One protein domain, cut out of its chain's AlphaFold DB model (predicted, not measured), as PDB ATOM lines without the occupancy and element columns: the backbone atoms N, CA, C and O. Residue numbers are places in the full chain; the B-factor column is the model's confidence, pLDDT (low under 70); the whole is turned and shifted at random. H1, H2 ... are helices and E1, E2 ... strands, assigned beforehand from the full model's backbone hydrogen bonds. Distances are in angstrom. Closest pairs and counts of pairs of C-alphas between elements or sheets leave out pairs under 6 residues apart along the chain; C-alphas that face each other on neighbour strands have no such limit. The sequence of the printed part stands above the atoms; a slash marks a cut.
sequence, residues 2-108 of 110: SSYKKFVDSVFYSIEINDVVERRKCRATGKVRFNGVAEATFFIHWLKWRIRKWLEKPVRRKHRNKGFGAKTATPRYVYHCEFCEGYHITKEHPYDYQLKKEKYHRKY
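This is residues 2 to 108 of the 110 residues of an uncharacterized protein of Sphingobacterium sp (UniProt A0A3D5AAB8). Look first for a small two-stranded hairpin, E1 and E2, which packs on residues 37 to 44 of the long helix H3; from the hairpin, H4 leads away as an arm whose residues 98 to 108 stick out, and H1, near H3, sticks out with residues 3 to 7 far from H4. A wide, unnamed loop, residues 57 to 76, leads back from the end of H3 to the hairpin. The printed part has 107 residues, with four named helices and two named strands in the order H1, H2, H3, E1, E2, H4; the sheet is E1 - E2, antiparallel, and the class is mostly helix. The whole is loose, with a radius of gyration of the C-alphas of 17.2 A and spans of 52 by 36 by 25 A.

Find C-alpha 77 at (6.654, 46.386, 28.827); from there E1 runs over residues 77 to 81, 12.6 A. E2 is residues 86 to 90, 13.2 A. H3, residues 37 to 56, begins with C-alpha 37 at (-1.513, 40.773, 30.286) and is 28.9 A long. H2 is residues 17 to 20, 5.2 A, and H1 is residues 3 to 14, 17.0 A. H4, residues 94 to 108, is 21.4 A long and ends with C-alpha 108 at (-0.622, 69.114, 16.326).

Start at the hairpin: E1 and E2 are antiparallel at 141 degrees between their directions, with N 79 and O 88 at 3.0 A and N 81 and O 86 at 2.8 A, within hydrogen-bond range. Go next to H3, whose closest C-alphas to E2 are Val 37 and Tyr 87, 6.2 A apart, and to E1 Ala 40 and Val 78, 6.5 A apart. H1 is close to H3 but not clearly touching, Phe 12 and Trp 46 being the closest C-alphas at 6.8 A, and their lines are about perpendicular at 74 degrees. H2 is also close to H3 but not clearly touching, with the C-alphas of Ile 17 and Phe 43 closest at 7.8 A. The closest C-alphas of E1 and H4 are those of Tyr 77 and Pro 94, 7.3 A apart; H4 and H3 are apart. In H1, H3 and H4 every O i to N i+4 pair is within hydrogen-bond range; H2 is too short for such a pair.

The two C-alphas farthest apart, Ser 3 and Tyr 108, are 55.8 A apart. The printed part has no cut. The links H2 to H3 and H3 to E1 are long; in the first, residues 24 to 25 pair antiparallel with residues 32 to 33. The mean pLDDT of the printed part is 80.1, and residues 58 to 73 of the model are under 70.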
ATOM      1  N   SER A   2      21.763  26.736  42.708       70.19
ATOM      2  CA  SER A   2      20.578  26.418  43.533       70.19
ATOM      3  C   SER A   2      19.543  25.555  42.793       70.19
ATOM      4  O   SER A   2      19.311  25.773  41.601       70.19
ATOM      5  N   SER A   3      18.922  24.605  43.509       78.75
ATOM      6  CA  SER A   3      17.836  23.718  43.042       78.75
ATOM      7  C   SER A   3      16.752  24.476  42.256       78.75
ATOM      8  O   SER A   3      16.340  24.059  41.174       78.75
ATOM      9  N   TYR A   4      16.424  25.690  42.707       81.56
ATOM     10  CA  TYR A   4      15.467  26.586  42.061       81.56
ATOM     11  C   TYR A   4      15.830  26.951  40.611       81.56
ATOM     12  O   TYR A   4      14.970  26.979  39.733       81.56
ATOM     13  N   LYS A   5      17.117  27.183  40.311       80.38
ATOM     14  CA  LYS A   5      17.553  27.506  38.941       80.38
ATOM     15  C   LYS A   5      17.327  26.322  37.997       80.38
ATOM     16  O   LYS A   5      16.919  26.537  36.859       80.38
ATOM     17  N   LYS A   6      17.578  25.093  38.468       83.00
ATOM     18  CA  LYS A   6      17.347  23.872  37.680       83.00
ATOM     19  C   LYS A   6      15.857  23.664  37.409       83.00
ATOM     20  O   LYS A   6      15.502  23.344  36.281       83.00
ATOM     21  N   PHE A   7      15.004  23.922  38.402       86.12
ATOM     22  CA  PHE A   7      13.551  23.870  38.242       86.12
ATOM     23  C   PHE A   7      13.049  24.862  37.183       86.12
ATOM     24  O   PHE A   7      12.408  24.455  36.219       86.12
ATOM     25  N   VAL A   8      13.417  26.145  37.294       84.12
ATOM     26  CA  VAL A   8      13.017  27.183  36.324       84.12
ATOM     27  C   VAL A   8      13.499  26.854  34.909       84.12
ATOM     28  O   VAL A   8      12.765  27.052  33.943       84.12
ATOM     29  N   ASP A   9      14.729  26.353  34.771       86.31
ATOM     30  CA  ASP A   9      15.250  25.933  33.472       86.31
ATOM     31  C   ASP A   9      14.447  24.745  32.907       86.31
ATOM     32  O   ASP A   9      14.087  24.783  31.735       86.31
ATOM     33  N   SER A  10      14.112  23.740  33.725       86.56
ATOM     34  CA  SER A  10      13.294  22.581  33.323       86.56
ATOM     35  C   SER A  10      11.904  22.988  32.817       86.56
ATOM     36  O   SER A  10      11.480  22.575  31.736       86.56
ATOM     37  N   VAL A  11      11.224  23.873  33.555       84.69
ATOM     38  CA  VAL A  11       9.902  24.395  33.177       84.69
ATOM     39  C   VAL A  11       9.970  25.129  31.837       84.69
ATOM     40  O   VAL A  11       9.183  24.857  30.942       84.69
ATOM     41  N   PHE A  12      10.936  26.030  31.638       86.25
ATOM     42  CA  PHE A  12      11.002  26.779  30.379       86.25
ATOM     43  C   PHE A  12      11.513  25.968  29.180       86.25
ATOM     44  O   PHE A  12      11.191  26.330  28.049       86.25
ATOM     45  N   TYR A  13      12.297  24.904  29.393       85.00
ATOM     46  CA  TYR A  13      12.717  24.001  28.312       85.00
ATOM     47  C   TYR A  13      11.589  23.096  27.814       85.00
ATOM     48  O   TYR A  13      11.577  22.772  26.631       85.00
ATOM     49  N   SER A  14      10.673  22.690  28.695       84.00
ATOM     50  CA  SER A  14       9.558  21.792  28.358       84.00
ATOM     51  C   SER A  14       8.380  22.502  27.688       84.00
ATOM     52  O   SER A  14       7.515  21.846  27.119       84.00
ATOM     53  N   ILE A  15       8.349  23.835  27.723       84.00
ATOM     54  CA  ILE A  15       7.267  24.629  27.142       84.00
ATOM     55  C   ILE A  15       7.540  24.919  25.664       84.00
ATOM     56  O   ILE A  15       8.436  25.698  25.316       84.00
ATOM     57  N   GLU A  16       6.681  24.388  24.796       83.25
ATOM     58  CA  GLU A  16       6.531  24.893  23.438       83.25
ATOM     59  C   GLU A  16       5.752  26.213  23.477       83.25
ATOM     60  O   GLU A  16       4.534  26.278  23.606       83.25
ATOM     61  N   ILE A  17       6.484  27.328  23.409       82.88
ATOM     62  CA  ILE A  17       5.913  28.664  23.626       82.88
ATOM     63  C   ILE A  17       4.808  29.036  22.620       82.88
ATOM     64  O   ILE A  17       4.085  30.003  22.849       82.88
ATOM     65  N   ASN A  18       4.739  28.367  21.464       79.38
ATOM     66  CA  ASN A  18       3.708  28.618  20.451       79.38
ATOM     67  C   ASN A  18       2.367  27.978  20.833       79.38
ATOM     68  O   ASN A  18       1.341  28.506  20.425       79.38
ATOM     69  N   ASP A  19       2.388  26.935  21.663       82.94
ATOM     70  CA  ASP A  19       1.186  26.237  22.127       82.94
ATOM     71  C   ASP A  19       0.606  26.894  23.383       82.94
ATOM     72  O   ASP A  19      -0.595  26.854  23.629       82.94
ATOM     73  N   VAL A  20       1.467  27.537  24.180       80.25
ATOM     74  CA  VAL A  20       1.088  28.190  25.446       80.25
ATOM     75  C   VAL A  20       0.667  29.647  25.260       80.25
ATOM     76  O   VAL A  20      -0.039  30.200  26.099       80.25
ATOM     77  N   VAL A  21       1.134  30.297  24.192       82.25
ATOM     78  CA  VAL A  21       0.880  31.717  23.939       82.25
ATOM     79  C   VAL A  21       0.315  31.879  22.539       82.25
ATOM     80  O   VAL A  21       1.041  31.726  21.551       82.25
ATOM     81  N   GLU A  22      -0.962  32.243  22.458       77.88
ATOM     82  CA  GLU A  22      -1.642  32.528  21.211       77.88
ATOM     83  C   GLU A  22      -1.094  33.830  20.619       77.88
ATOM     84  O   GLU A  22      -1.281  34.932  21.135       77.88
ATOM     85  N   ARG A  23      -0.382  33.706  19.493       76.88
ATOM     86  CA  ARG A  23       0.249  34.845  18.822       76.88
ATOM     87  C   ARG A  23      -0.419  35.122  17.496       76.88
ATOM     88  O   ARG A  23      -0.173  34.449  16.499       76.88
ATOM     89  N   ARG A  24      -1.185  36.206  17.464       86.62
ATOM     90  CA  ARG A  24      -1.721  36.789  16.229       86.62
ATOM     91  C   ARG A  24      -1.034  38.124  15.964       86.62
ATOM     92  O   ARG A  24      -0.468  38.725  16.871       86.62
ATOM     93  N   LYS A  25      -1.042  38.619  14.728       90.62
ATOM     94  CA  LYS A  25      -0.587  39.991  14.448       90.62
ATOM     95  C   LYS A  25      -1.766  40.952  14.551       90.62
ATOM     96  O   LYS A  25      -2.820  40.709  13.972       90.62
ATOM     97  N   CYS A  26      -1.579  42.059  15.259       90.31
ATOM     98  CA  CYS A  26      -2.498  43.185  15.210       90.31
ATOM     99  C   CYS A  26      -2.444  43.816  13.816       90.31
ATOM    100  O   CYS A  26      -1.372  44.219  13.364       90.31
ATOM    101  N   ARG A  27      -3.592  43.928  13.138       90.25
ATOM    102  CA  ARG A  27      -3.661  44.489  11.776       90.25
ATOM    103  C   ARG A  27      -3.312  45.981  11.736       90.25
ATOM    104  O   ARG A  27      -2.672  46.408  10.788       90.25
ATOM    105  N   ALA A  28      -3.666  46.739  12.777       86.88
ATOM    106  CA  ALA A  28      -3.417  48.183  12.840       86.88
ATOM    107  C   ALA A  28      -1.943  48.538  13.105       86.88
ATOM    108  O   ALA A  28      -1.419  49.490  12.542       86.88
ATOM    109  N   THR A  29      -1.262  47.780  13.972       85.50
ATOM    110  CA  THR A  29       0.109  48.117  14.412       85.50
ATOM    111  C   THR A  29       1.188  47.181  13.866       85.50
ATOM    112  O   THR A  29       2.374  47.445  14.051       85.50
ATOM    113  N   GLY A  30       0.807  46.044  13.274       88.38
ATOM    114  CA  GLY A  30       1.718  44.978  12.841       88.38
ATOM    115  C   GLY A  30       2.402  44.209  13.983       88.38
ATOM    116  O   GLY A  30       3.152  43.263  13.724       88.38
ATOM    117  N   LYS A  31       2.165  44.594  15.246       89.19
ATOM    118  CA  LYS A  31       2.780  43.979  16.430       89.19
ATOM    119  C   LYS A  31       2.112  42.650  16.777       89.19
ATOM    120  O   LYS A  31       0.975  42.387  16.393       89.19
ATOM    121  N   VAL A  32       2.832  41.809  17.521       90.25
ATOM    122  CA  VAL A  32       2.267  40.580  18.093       90.25
ATOM    123  C   VAL A  32       1.224  40.960  19.143       90.25
ATOM    124  O   VAL A  32       1.538  41.705  20.074       90.25
ATOM    125  N   ARG A  33       0.013  40.438  18.959       92.31
ATOM    126  CA  ARG A  33      -1.125  40.482  19.870       92.31
ATOM    127  C   ARG A  33      -1.063  39.288  20.812       92.31
ATOM    128  O   ARG A  33      -0.915  38.159  20.350       92.31
ATOM    129  N   PHE A  34      -1.222  39.588  22.092       93.75
ATOM    130  CA  PHE A  34      -1.503  38.661  23.180       93.75
ATOM    131  C   PHE A  34      -2.940  38.911  23.652       93.75
ATOM    132  O   PHE A  34      -3.402  40.058  23.636       93.75
ATOM    133  N   ASN A  35      -3.650  37.870  24.064       91.31
ATOM    134  CA  ASN A  35      -5.029  37.977  24.538       91.31
ATOM    135  C   ASN A  35      -5.098  38.501  25.977       91.31
ATOM    136  O   ASN A  35      -6.079  39.136  26.348       91.31
ATOM    137  N   GLY A  36      -4.045  38.294  26.776       92.12
ATOM    138  CA  GLY A  36      -3.995  38.751  28.167       92.12
ATOM    139  C   GLY A  36      -2.670  39.385  28.590       92.12
ATOM    140  O   GLY A  36      -1.604  39.110  28.031       92.12
ATOM    141  N   VAL A  37      -2.719  40.200  29.652       91.88
ATOM    142  CA  VAL A  37      -1.513  40.773  30.286       91.88
ATOM    143  C   VAL A  37      -0.600  39.670  30.812       91.88
ATOM    144  O   VAL A  37       0.615  39.739  30.626       91.88
ATOM    145  N   ALA A  38      -1.177  38.653  31.459       91.62
ATOM    146  CA  ALA A  38      -0.432  37.532  32.026       91.62
ATOM    147  C   ALA A  38       0.339  36.768  30.940       91.62
ATOM    148  O   ALA A  38       1.522  36.488  31.103       91.62
ATOM    149  N   GLU A  39      -0.301  36.529  29.799       91.19
ATOM    150  CA  GLU A  39       0.287  35.864  28.638       91.19
ATOM    151  C   GLU A  39       1.452  36.673  28.040       91.19
ATOM    152  O   GLU A  39       2.558  36.157  27.862       91.19
ATOM    153  N   ALA A  40       1.249  37.976  27.812       91.94
ATOM    154  CA  ALA A  40       2.304  38.873  27.340       91.94
ATOM    155  C   ALA A  40       3.483  38.949  28.329       91.94
ATOM    156  O   ALA A  40       4.653  38.961  27.933       91.94
ATOM    157  N   THR A  41       3.184  38.970  29.629       92.06
ATOM    158  CA  THR A  41       4.179  39.018  30.708       92.06
ATOM    159  C   THR A  41       4.978  37.722  30.773       92.06
ATOM    160  O   THR A  41       6.213  37.753  30.789       92.06
ATOM    161  N   PHE A  42       4.301  36.576  30.726       91.38
ATOM    162  CA  PHE A  42       4.928  35.261  30.651       91.38
ATOM    163  C   PHE A  42       5.869  35.168  29.445       91.38
ATOM    164  O   PHE A  42       7.034  34.786  29.596       91.38
ATOM    165  N   PHE A  43       5.426  35.629  28.272       91.19
ATOM    166  CA  PHE A  43       6.259  35.664  27.073       91.19
ATOM    167  C   PHE A  43       7.523  36.524  27.253       91.19
ATOM    168  O   PHE A  43       8.607  36.134  26.808       91.19
ATOM    169  N   ILE A  44       7.440  37.666  27.952       90.38
ATOM    170  CA  ILE A  44       8.619  38.483  28.295       90.38
ATOM    171  C   ILE A  44       9.600  37.696  29.175       90.38
ATOM    172  O   ILE A  44      10.811  37.741  28.924       90.38
ATOM    173  N   HIS A  45       9.113  36.982  30.193       89.56
ATOM    174  CA  HIS A  45       9.961  36.165  31.068       89.56
ATOM    175  C   HIS A  45      10.634  35.022  30.307       89.56
ATOM    176  O   HIS A  45      11.854  34.858  30.416       89.56
ATOM    177  N   TRP A  46       9.879  34.307  29.474       90.19
ATOM    178  CA  TRP A  46      10.411  33.267  28.601       90.19
ATOM    179  C   TRP A  46      11.479  33.821  27.643       90.19
ATOM    180  O   TRP A  46      12.563  33.249  27.515       90.19
ATOM    181  N   LEU A  47      11.248  34.989  27.033       87.12
ATOM    182  CA  LEU A  47      12.215  35.625  26.135       87.12
ATOM    183  C   LEU A  47      13.507  36.017  26.870       87.12
ATOM    184  O   LEU A  47      14.607  35.775  26.365       87.12
ATOM    185  N   LYS A  48      13.395  36.597  28.074       85.75
ATOM    186  CA  LYS A  48      14.547  36.925  28.933       85.75
ATOM    187  C   LYS A  48      15.349  35.669  29.278       85.75
ATOM    188  O   LYS A  48      16.578  35.681  29.175       85.75
ATOM    189  N   TRP A  49      14.664  34.588  29.645       87.19
ATOM    190  CA  TRP A  49      15.286  33.298  29.920       87.19
ATOM    191  C   TRP A  49      16.006  32.735  28.683       87.19
ATOM    192  O   TRP A  49      17.192  32.404  28.763       87.19
ATOM    193  N   ARG A  50      15.348  32.731  27.515       85.12
ATOM    194  CA  ARG A  50      15.909  32.228  26.252       85.12
ATOM    195  C   ARG A  50      17.159  33.000  25.834       85.12
ATOM    196  O   ARG A  50      18.156  32.388  25.452       85.12
ATOM    197  N   ILE A  51      17.141  34.332  25.945       81.69
ATOM    198  CA  ILE A  51      18.311  35.184  25.671       81.69
ATOM    199  C   ILE A  51      19.454  34.845  26.632       81.69
ATOM    200  O   ILE A  51      20.593  34.684  26.196       81.69
ATOM    201  N   ARG A  52      19.167  34.680  27.929       80.75
ATOM    202  CA  ARG A  52      20.178  34.294  28.924       80.75
ATOM    203  C   ARG A  52      20.839  32.962  28.561       80.75
ATOM    204  O   ARG A  52      22.063  32.890  28.555       80.75
ATOM    205  N   LYS A  53      20.058  31.944  28.184       82.81
ATOM    206  CA  LYS A  53      20.580  30.643  27.726       82.81
ATOM    207  C   LYS A  53      21.377  30.736  26.433       82.81
ATOM    208  O   LYS A  53      22.431  30.121  26.304       82.81
ATOM    209  N   TRP A  54      20.919  31.550  25.488       77.00
ATOM    210  CA  TRP A  54      21.644  31.811  24.246       77.00
ATOM    211  C   TRP A  54      23.019  32.453  24.495       77.00
ATOM    212  O   TRP A  54      23.983  32.090  23.820       77.00
ATOM    213  N   LEU A  55      23.123  33.343  25.491       75.00
ATOM    214  CA  LEU A  55      24.370  33.988  25.922       75.00
ATOM    215  C   LEU A  55      25.306  33.071  26.734       75.00
ATOM    216  O   LEU A  55      26.502  33.350  26.808       75.00
ATOM    217  N   GLU A  56      24.793  32.002  27.351       77.75
ATOM    218  CA  GLU A  56      25.609  31.003  28.063       77.75
ATOM    219  C   GLU A  56      26.444  30.141  27.084       77.75
ATOM    220  O   GLU A  56      27.454  29.568  27.492       77.75
ATOM    221  N   LYS A  57      26.095  30.095  25.783       74.06
ATOM    222  CA  LYS A  57      26.799  29.278  24.776       74.06
ATOM    223  C   LYS A  57      28.227  29.800  24.484       74.06
ATOM    224  O   LYS A  57      28.388  30.968  24.116       74.06
ATOM    225  N   PRO A  58      29.267  28.941  24.554       63.34
ATOM    226  CA  PRO A  58      30.678  29.351  24.509       63.34
ATOM    227  C   PRO A  58      31.095  30.034  23.199       63.34
ATOM    228  O   PRO A  58      31.828  31.022  23.237       63.34
ATOM    229  N   VAL A  59      30.552  29.597  22.057       62.66
ATOM    230  CA  VAL A  59      30.857  30.131  20.710       62.66
ATOM    231  C   VAL A  59      30.572  31.637  20.592       62.66
ATOM    232  O   VAL A  59      31.188  32.338  19.796       62.66
ATOM    233  N   ARG A  60      29.672  32.177  21.422       57.94
ATOM    234  CA  ARG A  60      29.223  33.577  21.344       57.94
ATOM    235  C   ARG A  60      29.864  34.501  22.380       57.94
ATOM    236  O   ARG A  60      29.571  35.694  22.391       57.94
ATOM    237  N   ARG A  61      30.786  33.993  23.210       57.00
ATOM    238  CA  ARG A  61      31.554  34.825  24.154       57.00
ATOM    239  C   ARG A  61      32.510  35.795  23.450       57.00
ATOM    240  O   ARG A  61      32.679  36.905  23.940       57.00
ATOM    241  N   LYS A  62      33.071  35.433  22.285       53.94
ATOM    242  CA  LYS A  62      34.023  36.284  21.533       53.94
ATOM    243  C   LYS A  62      33.423  37.620  21.061       53.94
ATOM    244  O   LYS A  62      34.128  38.619  21.022       53.94
ATOM    245  N   HIS A  63      32.122  37.663  20.760       53.00
ATOM    246  CA  HIS A  63      31.438  38.863  20.243       53.00
ATOM    247  C   HIS A  63      30.744  39.683  21.346       53.00
ATOM    248  O   HIS A  63      30.110  40.698  21.071       53.00
ATOM    249  N   ARG A  64      30.869  39.271  22.614       54.44
ATOM    250  CA  ARG A  64      30.182  39.891  23.758       54.44
ATOM    251  C   ARG A  64      30.742  41.273  24.132       54.44
ATOM    252  O   ARG A  64      30.031  42.057  24.750       54.44
ATOM    253  N   ASN A  65      31.983  41.566  23.728       49.47
ATOM    254  CA  ASN A  65      32.723  42.776  24.111       49.47
ATOM    255  C   ASN A  65      32.722  43.893  23.052       49.47
ATOM    256  O   ASN A  65      33.229  44.974  23.327       49.47
ATOM    257  N   LYS A  66      32.155  43.676  21.856       45.94
ATOM    258  CA  LYS A  66      32.113  44.689  20.788       45.94
ATOM    259  C   LYS A  66      30.668  44.999  20.384       45.94
ATOM    260  O   LYS A  66      30.129  44.426  19.448       45.94
ATOM    261  N   GLY A  67      30.034  45.917  21.110       46.94
ATOM    262  CA  GLY A  67      29.092  46.861  20.493       46.94
ATOM    263  C   GLY A  67      27.586  46.578  20.520       46.94
ATOM    264  O   GLY A  67      26.835  47.518  20.299       46.94
ATOM    265  N   PHE A  68      27.090  45.379  20.843       42.16
ATOM    266  CA  PHE A  68      25.632  45.136  20.849       42.16
ATOM    267  C   PHE A  68      25.107  44.654  22.204       42.16
ATOM    268  O   PHE A  68      24.923  43.461  22.418       42.16
ATOM    269  N   GLY A  69      24.849  45.591  23.126       46.91
ATOM    270  CA  GLY A  69      23.817  45.469  24.174       46.91
ATOM    271  C   GLY A  69      23.818  44.223  25.079       46.91
ATOM    272  O   GLY A  69      22.810  43.935  25.716       46.91
ATOM    273  N   ALA A  70      24.910  43.462  25.160       48.81
ATOM    274  CA  ALA A  70      24.913  42.104  25.708       48.81
ATOM    275  C   ALA A  70      25.167  42.017  27.227       48.81
ATOM    276  O   ALA A  70      25.661  40.991  27.705       48.81
ATOM    277  N   LYS A  71      24.837  43.065  27.995       52.81
ATOM    278  CA  LYS A  71      24.864  43.007  29.470       52.81
ATOM    279  C   LYS A  71      23.488  42.737  30.080       52.81
ATOM    280  O   LYS A  71      23.420  42.021  31.074       52.81
ATOM    281  N   THR A  72      22.396  43.194  29.466       56.06
ATOM    282  CA  THR A  72      21.036  43.007  29.997       56.06
ATOM    283  C   THR A  72      20.012  42.919  28.866       56.06
ATOM    284  O   THR A  72      20.126  43.584  27.839       56.06
ATOM    285  N   ALA A  73      19.000  42.059  29.017       61.88
ATOM    286  CA  ALA A  73      17.886  42.031  28.074       61.88
ATOM    287  C   ALA A  73      17.190  43.400  28.097       61.88
ATOM    288  O   ALA A  73      16.773  43.831  29.170       61.88
ATOM    289  N   THR A  74      17.053  44.059  26.937       70.00
ATOM    290  CA  THR A  74      16.337  45.342  26.830       70.00
ATOM    291  C   THR A  74      14.993  45.232  27.554       70.00
ATOM    292  O   THR A  74      14.275  44.247  27.299       70.00
ATOM    293  N   PRO A  75      14.662  46.177  28.453       74.00
ATOM    294  CA  PRO A  75      13.392  46.149  29.153       74.00
ATOM    295  C   PRO A  75      12.250  46.124  28.139       74.00
ATOM    296  O   PRO A  75      12.332  46.689  27.047       74.00
ATOM    297  N   ARG A  76      11.227  45.347  28.478       86.44
ATOM    298  CA  ARG A  76      10.046  45.120  27.658       86.44
ATOM    299  C   ARG A  76       8.838  45.278  28.558       86.44
ATOM    300  O   ARG A  76       8.832  44.695  29.641       86.44
ATOM    301  N   TYR A  77       7.862  46.040  28.092       88.81
ATOM    302  CA  TYR A  77       6.654  46.386  28.827       88.81
ATOM    303  C   TYR A  77       5.433  45.934  28.045       88.81
ATOM    304  O   TYR A  77       5.456  45.909  26.811       88.81
ATOM    305  N   VAL A  78       4.386  45.574  28.777       91.50
ATOM    306  CA  VAL A  78       3.087  45.219  28.214       91.50
ATOM    307  C   VAL A  78       2.221  46.470  28.189       91.50
ATOM    308  O   VAL A  78       2.201  47.220  29.160       91.50
ATOM    309  N   TYR A  79       1.510  46.694  27.091       89.81
ATOM    310  CA  TYR A  79       0.523  47.763  26.997       89.81
ATOM    311  C   TYR A  79      -0.721  47.282  26.247       89.81
ATOM    312  O   TYR A  79      -0.627  46.421  25.368       89.81
ATOM    313  N   HIS A  80      -1.879  47.826  26.617       90.94
ATOM    314  CA  HIS A  80      -3.148  47.551  25.948       90.94
ATOM    315  C   HIS A  80      -3.226  48.297  24.608       90.94
ATOM    316  O   HIS A  80      -2.846  49.464  24.514       90.94
ATOM    317  N   CYS A  81      -3.714  47.628  23.569       89.25
ATOM    318  CA  CYS A  81      -3.925  48.199  22.251       89.25
ATOM    319  C   CYS A  81      -5.417  48.407  21.993       89.25
ATOM    320  O   CYS A  81      -6.158  47.445  21.829       89.25
ATOM    321  N   GLU A  82      -5.817  49.670  21.854       89.56
ATOM    322  CA  GLU A  82      -7.203  50.086  21.592       89.56
ATOM    323  C   GLU A  82      -7.756  49.556  20.252       89.56
ATOM    324  O   GLU A  82      -8.954  49.365  20.117       89.56
ATOM    325  N   PHE A  83      -6.900  49.256  19.263       89.31
ATOM    326  CA  PHE A  83      -7.340  48.817  17.928       89.31
ATOM    327  C   PHE A  83      -7.680  47.333  17.816       89.31
ATOM    328  O   PHE A  83      -8.415  46.933  16.920       89.31
ATOM    329  N   CYS A  84      -7.046  46.487  18.627       88.50
ATOM    330  CA  CYS A  84      -7.262  45.042  18.568       88.50
ATOM    331  C   CYS A  84      -7.722  44.458  19.898       88.50
ATOM    332  O   CYS A  84      -7.740  43.234  20.008       88.50
ATOM    333  N   GLU A  85      -8.000  45.313  20.887       90.62
ATOM    334  CA  GLU A  85      -8.460  44.941  22.232       90.62
ATOM    335  C   GLU A  85      -7.579  43.861  22.872       90.62
ATOM    336  O   GLU A  85      -8.029  42.930  23.532       90.62
ATOM    337  N   GLY A  86      -6.284  43.927  22.576       91.75
ATOM    338  CA  GLY A  86      -5.301  42.952  23.014       91.75
ATOM    339  C   GLY A  86      -4.088  43.644  23.594       91.75
ATOM    340  O   GLY A  86      -3.993  44.870  23.628       91.75
ATOM    341  N   TYR A  87      -3.122  42.852  24.024       93.06
ATOM    342  CA  TYR A  87      -1.907  43.354  24.643       93.06
ATOM    343  C   TYR A  87      -0.728  43.208  23.701       93.06
ATOM    344  O   TYR A  87      -0.603  42.208  23.001       93.06
ATOM    345  N   HIS A  88       0.148  44.207  23.687       92.31
ATOM    346  CA  HIS A  88       1.375  44.232  22.898       92.31
ATOM    347  C   HIS A  88       2.587  44.419  23.803       92.31
ATOM    348  O   HIS A  88       2.490  44.952  24.907       92.31
ATOM    349  N   ILE A  89       3.757  44.045  23.288       90.69
ATOM    350  CA  ILE A  89       5.035  44.294  23.951       90.69
ATOM    351  C   ILE A  89       5.730  45.485  23.291       90.69
ATOM    352  O   ILE A  89       5.848  45.560  22.066       90.69
ATOM    353  N   THR A  90       6.239  46.404  24.105       87.31
ATOM    354  CA  THR A  90       7.047  47.549  23.675       87.31
ATOM    355  C   THR A  90       8.379  47.591  24.422       87.31
ATOM    356  O   THR A  90       8.530  46.981  25.477       87.31
ATOM    357  N   LYS A  91       9.369  48.289  23.859       84.75
ATOM    358  CA  LYS A  91      10.634  48.610  24.545       84.75
ATOM    359  C   LYS A  91      10.545  49.910  25.348       84.75
ATOM    360  O   LYS A  91      11.396  50.168  26.188       84.75
ATOM    361  N   GLU A  92       9.546  50.725  25.041       81.38
ATOM    362  CA  GLU A  92       9.326  52.031  25.646       81.38
ATOM    363  C   GLU A  92       8.603  51.892  26.982       81.38
ATOM    364  O   GLU A  92       7.654  51.113  27.089       81.38
ATOM    365  N   HIS A  93       9.058  52.618  28.001       81.12
ATOM    366  CA  HIS A  93       8.388  52.603  29.293       81.12
ATOM    367  C   HIS A  93       6.993  53.254  29.162       81.12
ATOM    368  O   HIS A  93       6.869  54.260  28.460       81.12
ATOM    369  N   PRO A  94       5.942  52.738  29.830       74.62
ATOM    370  CA  PRO A  94       4.589  53.302  29.739       74.62
ATOM    371  C   PRO A  94       4.513  54.807  30.046       74.62
ATOM    372  O   PRO A  94       3.783  55.536  29.380       74.62
ATOM    373  N   TYR A  95       5.318  55.270  31.005       74.06
ATOM    374  CA  TYR A  95       5.447  56.692  31.350       74.06
ATOM    375  C   TYR A  95       5.984  57.541  30.183       74.06
ATOM    376  O   TYR A  95       5.406  58.570  29.840       74.06
ATOM    377  N   ASP A  96       7.039  57.073  29.508       79.06
ATOM    378  CA  ASP A  96       7.630  57.779  28.363       79.06
ATOM    379  C   ASP A  96       6.649  57.844  27.186       79.06
ATOM    380  O   ASP A  96       6.583  58.847  26.472       79.06
ATOM    381  N   TYR A  97       5.858  56.782  27.002       75.12
ATOM    382  CA  TYR A  97       4.821  56.726  25.978       75.12
ATOM    383  C   TYR A  97       3.733  57.785  26.207       75.12
ATOM    384  O   TYR A  97       3.368  58.490  25.265       75.12
ATOM    385  N   GLN A  98       3.241  57.933  27.445       76.00
ATOM    386  CA  GLN A  98       2.247  58.957  27.795       76.00
ATOM    387  C   GLN A  98       2.788  60.366  27.548       76.00
ATOM    388  O   GLN A  98       2.160  61.137  26.823       76.00
ATOM    389  N   LEU A  99       4.002  60.659  28.022       79.94
ATOM    390  CA  LEU A  99       4.654  61.950  27.789       79.94
ATOM    391  C   LEU A  99       4.812  62.271  26.296       79.94
ATOM    392  O   LEU A  99       4.597  63.406  25.866       79.94
ATOM    393  N   LYS A 100       5.170  61.280  25.468       79.00
ATOM    394  CA  LYS A 100       5.264  61.475  24.013       79.00
ATOM    395  C   LYS A 100       3.904  61.663  23.357       79.00
ATOM    396  O   LYS A 100       3.803  62.496  22.457       79.00
ATOM    397  N   LYS A 101       2.877  60.928  23.798       79.06
ATOM    398  CA  LYS A 101       1.495  61.090  23.323       79.06
ATOM    399  C   LYS A 101       1.002  62.511  23.602       79.06
ATOM    400  O   LYS A 101       0.535  63.177  22.683       79.06
ATOM    401  N   GLU A 102       1.186  63.001  24.823       83.12
ATOM    402  CA  GLU A 102       0.817  64.363  25.229       83.12
ATOM    403  C   GLU A 102       1.593  65.428  24.449       83.12
ATOM    404  O   GLU A 102       1.001  66.374  23.927       83.12
ATOM    405  N   LYS A 103       2.912  65.254  24.295       83.00
ATOM    406  CA  LYS A 103       3.752  66.163  23.503       83.00
ATOM    407  C   LYS A 103       3.318  66.221  22.037       83.00
ATOM    408  O   LYS A 103       3.303  67.302  21.453       83.00
ATOM    409  N   TYR A 104       2.985  65.078  21.435       80.31
ATOM    410  CA  TYR A 104       2.470  65.014  20.066       80.31
ATOM    411  C   TYR A 104       1.116  65.721  19.962       80.31
ATOM    412  O   TYR A 104       0.936  66.557  19.082       80.31
ATOM    413  N   HIS A 105       0.200  65.450  20.895       81.44
ATOM    414  CA  HIS A 105      -1.124  66.063  20.899       81.44
ATOM    415  C   HIS A 105      -1.047  67.589  21.016       81.44
ATOM    416  O   HIS A 105      -1.653  68.290  20.217       81.44
ATOM    417  N   ARG A 106      -0.224  68.109  21.937       87.56
ATOM    418  CA  ARG A 106       0.007  69.556  22.086       87.56
ATOM    419  C   ARG A 106       0.610  70.194  20.832       87.56
ATOM    420  O   ARG A 106       0.334  71.346  20.555       87.56
ATOM    421  N   LYS A 107       1.451  69.472  20.086       84.69
ATOM    422  CA  LYS A 107       2.103  70.009  18.881       84.69
ATOM    423  C   LYS A 107       1.148  70.139  17.688       84.69
ATOM    424  O   LYS A 107       1.348  71.030  16.872       84.69
ATOM    425  N   TYR A 108       0.200  69.214  17.539       80.25
ATOM    426  CA  TYR A 108      -0.622  69.114  16.326       80.25
ATOM    427  C   TYR A 108      -2.098  69.468  16.534       80.25
ATOM    428  O   TYR A 108      -2.788  69.719  15.553       80.25
TER     429      TYR A 108